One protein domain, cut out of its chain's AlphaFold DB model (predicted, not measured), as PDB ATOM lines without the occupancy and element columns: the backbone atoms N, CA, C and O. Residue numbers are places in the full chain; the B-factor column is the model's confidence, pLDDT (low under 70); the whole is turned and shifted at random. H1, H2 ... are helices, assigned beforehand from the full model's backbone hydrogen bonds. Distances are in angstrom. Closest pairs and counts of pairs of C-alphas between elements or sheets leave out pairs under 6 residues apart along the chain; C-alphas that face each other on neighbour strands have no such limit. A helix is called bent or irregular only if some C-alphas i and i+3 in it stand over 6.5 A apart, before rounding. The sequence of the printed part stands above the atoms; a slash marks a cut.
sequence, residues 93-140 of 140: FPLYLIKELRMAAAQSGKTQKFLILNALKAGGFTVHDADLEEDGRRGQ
ATOM      1  N   PHE A  93     120.479 111.589  73.419       95.50
ATOM      2  CA  PHE A  93     119.706 110.397  73.744       95.50
ATOM      3  C   PHE A  93     118.256 110.778  74.029       95.50
ATOM      4  O   PHE A  93     117.998 111.838  74.612       95.50
ATOM      5  N   PRO A  94     117.292 109.901  73.708       98.25
ATOM      6  CA  PRO A  94     115.921 110.094  74.143       98.25
ATOM      7  C   PRO A  94     115.820 110.208  75.671       98.25
ATOM      8  O   PRO A  94     116.470 109.466  76.411       98.25
ATOM      9  N   LEU A  95     114.954 111.103  76.159       97.44
ATOM     10  CA  LEU A  95     114.804 111.361  77.600       97.44
ATOM     11  C   LEU A  95     114.416 110.111  78.398       97.44
ATOM     12  O   LEU A  95     114.823 109.974  79.552       97.44
ATOM     13  N   TYR A  96     113.628 109.209  77.807       98.12
ATOM     14  CA  TYR A  96     113.249 107.955  78.458       98.12
ATOM     15  C   TYR A  96     114.473 107.060  78.698       98.12
ATOM     16  O   TYR A  96     114.647 106.553  79.802       98.12
ATOM     17  N   LEU A  97     115.384 106.977  77.726       97.44
ATOM     18  CA  LEU A  97     116.583 106.146  77.805       97.44
ATOM     19  C   LEU A  97     117.548 106.671  78.872       97.44
ATOM     20  O   LEU A  97     118.116 105.899  79.638       97.44
ATOM     21  N   ILE A  98     117.672 107.995  79.003       97.00
ATOM     22  CA  ILE A  98     118.468 108.610  80.078       97.00
ATOM     23  C   ILE A  98     117.912 108.229  81.461       97.00
ATOM     24  O   ILE A  98     118.685 107.982  82.391       97.00
ATOM     25  N   LYS A  99     116.582 108.185  81.620       97.81
ATOM     26  CA  LYS A  99     115.944 107.774  82.883       97.81
ATOM     27  C   LYS A  99     116.213 106.300  83.180       97.81
ATOM     28  O   LYS A  99     116.645 105.987  84.287       97.81
ATOM     29  N   GLU A 100     116.027 105.429  82.196       97.44
ATOM     30  CA  GLU A 100     116.287 103.992  82.335       97.44
ATOM     31  C   GLU A 100     117.756 103.709  82.660       97.44
ATOM     32  O   GLU A 100     118.045 102.967  83.596       97.44
ATOM     33  N   LEU A 101     118.694 104.380  81.985       96.19
ATOM     34  CA  LEU A 101     120.127 104.230  82.243       96.19
ATOM     35  C   LEU A 101     120.499 104.643  83.675       96.19
ATOM     36  O   LEU A 101     121.318 103.992  84.322       96.19
ATOM     37  N   ARG A 102     119.883 105.713  84.197       95.38
ATOM     38  CA  ARG A 102     120.061 106.148  85.593       95.38
ATOM     39  C   ARG A 102     119.524 105.119  86.581       95.38
ATOM     40  O   ARG A 102     120.187 104.855  87.581       95.38
ATOM     41  N   MET A 103     118.348 104.556  86.308       96.69
ATOM     42  CA  MET A 103     117.746 103.521  87.148       96.69
ATOM     43  C   MET A 103     118.593 102.248  87.149       96.69
ATOM     44  O   MET A 103     118.914 101.748  88.222       96.69
ATOM     45  N   ALA A 104     119.028 101.785  85.976       95.00
ATOM     46  CA  ALA A 104     119.887 100.614  85.836       95.00
ATOM     47  C   ALA A 104     121.216 100.798  86.583       95.00
ATOM     48  O   ALA A 104     121.614  99.934  87.358       95.00
ATOM     49  N   ALA A 105     121.859 101.959  86.422       93.50
ATOM     50  CA  ALA A 105     123.093 102.303  87.126       93.50
ATOM     51  C   ALA A 105     122.916 102.283  88.654       93.50
ATOM     52  O   ALA A 105     123.766 101.759  89.374       93.50
ATOM     53  N   ALA A 106     121.799 102.821  89.154       91.88
ATOM     54  CA  ALA A 106     121.490 102.815  90.579       91.88
ATOM     55  C   ALA A 106     121.234 101.396  91.111       91.88
ATOM     56  O   ALA A 106     121.797 101.037  92.139       91.88
ATOM     57  N   GLN A 107     120.441 100.591  90.400       92.81
ATOM     58  CA  GLN A 107     120.109  99.216  90.791       92.81
ATOM     59  C   GLN A 107     121.334  98.302  90.806       92.81
ATOM     60  O   GLN A 107     121.477  97.483  91.707       92.81
ATOM     61  N   SER A 108     122.230  98.444  89.827       90.75
ATOM     62  CA  SER A 108     123.436  97.621  89.746       90.75
ATOM     63  C   SER A 108     124.598  98.152  90.590       90.75
ATOM     64  O   SER A 108     125.650  97.523  90.604       90.75
ATOM     65  N   GLY A 109     124.467  99.335  91.204       90.62
ATOM     66  CA  GLY A 109     125.568 100.009  91.900       90.62
ATOM     67  C   GLY A 109     126.728 100.410  90.978       90.62
ATOM     68  O   GLY A 109     127.869 100.461  91.418       90.62
ATOM     69  N   LYS A 110     126.462 100.672  89.690       91.62
ATOM     70  CA  LYS A 110     127.489 100.969  88.671       91.62
ATOM     71  C   LYS A 110     127.336 102.384  88.134       91.62
ATOM     72  O   LYS A 110     126.301 103.024  88.292       91.62
ATOM     73  N   THR A 111     128.367 102.894  87.466       92.56
ATOM     74  CA  THR A 111     128.259 104.183  86.772       92.56
ATOM     75  C   THR A 111     127.542 104.019  85.435       92.56
ATOM     76  O   THR A 111     127.606 102.970  84.795       92.56
ATOM     77  N   GLN A 112     126.907 105.091  84.955       93.00
ATOM     78  CA  GLN A 112     126.352 105.115  83.597       93.00
ATOM     79  C   GLN A 112     127.449 104.873  82.548       93.00
ATOM     80  O   GLN A 112     127.225 104.143  81.588       93.00
ATOM     81  N   LYS A 113     128.656 105.421  82.772       92.88
ATOM     82  CA  LYS A 113     129.837 105.181  81.929       92.88
ATOM     83  C   LYS A 113     130.138 103.686  81.812       92.88
ATOM     84  O   LYS A 113     130.323 103.209  80.701       92.88
ATOM     85  N   PHE A 114     130.149 102.955  82.929       94.12
ATOM     86  CA  PHE A 114     130.382 101.510  82.920       94.12
ATOM     87  C   PHE A 114     129.350 100.784  82.055       94.12
ATOM     88  O   PHE A 114     129.720  99.963  81.224       94.12
ATOM     89  N   LEU A 115     128.060 101.102  82.214       94.56
ATOM     90  CA  LEU A 115     126.996 100.463  81.433       94.56
ATOM     91  C   LEU A 115     127.156 100.728  79.931       94.56
ATOM     92  O   LEU A 115     127.037  99.801  79.136       94.56
ATOM     93  N   ILE A 116     127.483 101.968  79.557       94.75
ATOM     94  CA  ILE A 116     127.728 102.350  78.161       94.75
ATOM     95  C   ILE A 116     128.945 101.602  77.603       94.75
ATOM     96  O   ILE A 116     128.851 100.997  76.539       94.75
ATOM     97  N   LEU A 117     130.074 101.592  78.318       94.69
ATOM     98  CA  LEU A 117     131.284 100.887  77.883       94.69
ATOM     99  C   LEU A 117     131.061  99.377  77.765       94.69
ATOM    100  O   LEU A 117     131.527  98.757  76.814       94.69
ATOM    101  N   ASN A 118     130.305  98.787  78.691       95.38
ATOM    102  CA  ASN A 118     129.954  97.376  78.636       95.38
ATOM    103  C   ASN A 118     129.040  97.060  77.438       95.38
ATOM    104  O   ASN A 118     129.240  96.054  76.765       95.38
ATOM    105  N   ALA A 119     128.079  97.936  77.129       95.75
ATOM    106  CA  ALA A 119     127.235  97.801  75.942       95.75
ATOM    107  C   ALA A 119     128.047  97.927  74.642       95.75
ATOM    108  O   ALA A 119     127.844  97.146  73.716       95.75
ATOM    109  N   LEU A 120     129.016  98.848  74.584       95.88
ATOM    110  CA  LEU A 120     129.938  98.966  73.450       95.88
ATOM    111  C   LEU A 120     130.808  97.712  73.298       95.88
ATOM    112  O   LEU A 120     130.943  97.193  72.194       95.88
ATOM    113  N   LYS A 121     131.328  97.162  74.400       96.12
ATOM    114  CA  LYS A 121     132.059  95.887  74.385       96.12
ATOM    115  C   LYS A 121     131.191  94.750  73.835       96.12
ATOM    116  O   LYS A 121     131.646  93.990  72.986       96.12
ATOM    117  N   ALA A 122     129.930  94.668  74.264       96.50
ATOM    118  CA  ALA A 122     128.964  93.695  73.744       96.50
ATOM    119  C   ALA A 122     128.639  93.909  72.252       96.50
ATOM    120  O   ALA A 122     128.374  92.946  71.541       96.50
ATOM    121  N   GLY A 123     128.714  95.151  71.767       96.81
ATOM    122  CA  GLY A 123     128.603  95.506  70.350       96.81
ATOM    123  C   GLY A 123     129.854  95.217  69.511       96.81
ATOM    124  O   GLY A 123     129.867  95.549  68.329       96.81
ATOM    125  N   GLY A 124     130.903  94.625  70.095       97.12
ATOM    126  CA  GLY A 124     132.134  94.249  69.394       97.12
ATOM    127  C   GLY A 124     133.219  95.328  69.364       97.12
ATOM    128  O   GLY A 124     134.231  95.147  68.691       97.12
ATOM    129  N   PHE A 125     133.051  96.436  70.090       97.19
ATOM    130  CA  PHE A 125     134.105  97.442  70.215       97.19
ATOM    131  C   PHE A 125     135.206  96.974  71.173       97.19
ATOM    132  O   PHE A 125     134.943  96.352  72.206       97.19
ATOM    133  N   THR A 126     136.452  97.331  70.863       95.25
ATOM    134  CA  THR A 126     137.593  97.072  71.744       95.25
ATOM    135  C   THR A 126     137.505  97.969  72.975       95.25
ATOM    136  O   THR A 126     137.734  99.173  72.897       95.25
ATOM    137  N   VAL A 127     137.178  97.374  74.121       93.06
ATOM    138  CA  VAL A 127     137.158  98.042  75.427       93.06
ATOM    139  C   VAL A 127     138.050  97.253  76.372       93.06
ATOM    140  O   VAL A 127     137.844  96.052  76.569       93.06
ATOM    141  N   HIS A 128     139.045  97.918  76.952       91.44
ATOM    142  CA  HIS A 128     139.943  97.284  77.904       91.44
ATOM    143  C   HIS A 128     139.261  97.125  79.263       91.44
ATOM    144  O   HIS A 128     138.575  98.021  79.749       91.44
ATOM    145  N   ASP A 129     139.516  96.003  79.936       87.69
ATOM    146  CA  ASP A 129     138.958  95.748  81.271       87.69
ATOM    147  C   ASP A 129     139.465  96.741  82.328       87.69
ATOM    148  O   ASP A 129     138.863  96.876  83.388       87.69
ATOM    149  N   ALA A 130     140.576  97.431  82.051       85.94
ATOM    150  CA  ALA A 130     141.073  98.526  82.879       85.94
ATOM    151  C   ALA A 130     140.124  99.735  82.895       85.94
ATOM    152  O   ALA A 130     140.091 100.453  83.885       85.94
ATOM    153  N   ASP A 131     139.343  99.943  81.832       83.56
ATOM    154  CA  ASP A 131     138.417 101.075  81.719       83.56
ATOM    155  C   ASP A 131     137.021 100.754  82.286       83.56
ATOM    156  O   ASP A 131     136.200 101.653  82.497       83.56
ATOM    157  N   LEU A 132     136.753  99.471  82.563       86.44
ATOM    158  CA  LEU A 132     135.537  98.959  83.201       86.44
ATOM    159  C   LEU A 132     135.673  98.971  84.730       86.44
ATOM    160  O   LEU A 132     135.527  97.949  85.399       86.44
ATOM    161  N   GLU A 133     135.951 100.141  85.302       79.56
ATOM    162  CA  GLU A 133     135.977 100.301  86.756       79.56
ATOM    163  C   GLU A 133     134.551 100.398  87.315       79.56
ATOM    164  O   GLU A 133     133.777 101.308  86.991       79.56
ATOM    165  N   GLU A 134     134.194  99.438  88.167       74.94
ATOM    166  CA  GLU A 134     132.979  99.497  88.972       74.94
ATOM    167  C   GLU A 134     133.197 100.509  90.104       74.94
ATOM    168  O   GLU A 134     134.062 100.335  90.964       74.94
ATOM    169  N   ASP A 135     132.435 101.602  90.090       65.75
ATOM    170  CA  ASP A 135     132.514 102.616  91.138       65.75
ATOM    171  C   ASP A 135     131.838 102.086  92.408       65.75
ATOM    172  O   ASP A 135     130.620 102.166  92.569       65.75
ATOM    173  N   GLY A 136     132.643 101.536  93.319       61.56
ATOM    174  CA  GLY A 136     132.204 100.955  94.592       61.56
ATOM    175  C   GLY A 136     131.541 101.938  95.569       61.56
ATOM    176  O   GLY A 136     131.212 101.552  96.686       61.56
ATOM    177  N   ARG A 137     131.320 103.201  95.183       63.00
ATOM    178  CA  ARG A 137     130.678 104.234  96.014       63.00
ATOM    179  C   ARG A 137     129.188 104.000  96.292       63.00
ATOM    180  O   ARG A 137     128.628 104.726  97.103       63.00
ATOM    181  N   ARG A 138     128.523 103.057  95.610       58.41
ATOM    182  CA  ARG A 138     127.064 102.818  95.728       58.41
ATOM    183  C   ARG A 138     126.677 101.487  96.386       58.41
ATOM    184  O   ARG A 138     125.508 101.124  96.340       58.41
ATOM    185  N   GLY A 139     127.640 100.769  96.967       56.16
ATOM    186  CA  GLY A 139     127.439  99.451  97.585       56.16
ATOM    187  C   GLY A 139     127.867  99.355  99.053       56.16
ATOM    188  O   GLY A 139     128.205  98.257  99.488       56.16
ATOM    189  N   GLN A 140     127.897 100.473  99.789       45.00
ATOM    190  CA  GLN A 140     128.055 100.497 101.249       45.00
ATOM    191  C   GLN A 140     126.847 101.155 101.905       45.00
ATOM    192  O   GLN A 140     126.349 102.146 101.321       45.00
TER     193      GLN A 140
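Overview. This is residues 93 to 140 of the 140 residues of an uncharacterized protein of Hyphomicrobium sp. GJ21 (UniProt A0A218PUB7). Two helices make a corner close to a right angle: H2 starts over the later part of H1 and rises away from it. The rest, residues 123 to 140, has no named element; it turns at the far end of H2 and folds back past H2 toward the level of H1. The printed part has 48 residues with two named helices, H1 then H2, and no named strand; the class is all helix, with 24 residues in named elements. It is only just compact, close to loose, with a radius of gyration of the C-alphas of 11.4 A, and its outline is flat, 31 by 26 by 11 A.

Arrangement. The longest helix is H1, residues 95 to 107. H2, residues 112 to 122, touches it with 5 pairs of C-alphas within 8 A, and H1 touches H2 with residues 101 to 105 alone. The closest C-alphas of the two helices are those of Ala 105 and Gln 112, 5.6 A apart. Their lines are about perpendicular, at 84 degrees, and their centres are 13.1 A apart. In H1 and H2 every O i to N i+4 pair is within hydrogen-bond range.

Along the chain. H1 runs 18.7 A from C-alpha 95 at (114.804, 111.361, 77.600) to C-alpha 107 at (120.109, 99.216, 90.791). H2 runs 15.3 A from C-alpha 112 to C-alpha 122 at (128.964, 93.695, 73.744). Neither helix is bent.

Size, cuts and confidence. The two C-alphas farthest apart are those of Gly 124 and Gln 140, 32.7 A. The printed part has no cut, and Gln 140 is the chain's last residue. The link from H1 to H2, 4 residues, is tight. The C-alphas of residues 123 to 140 lie 9 to 19 A from the mean of the C-alphas. The mean pLDDT of the printed part is 88.9, and residues 135 to 140 are under 70.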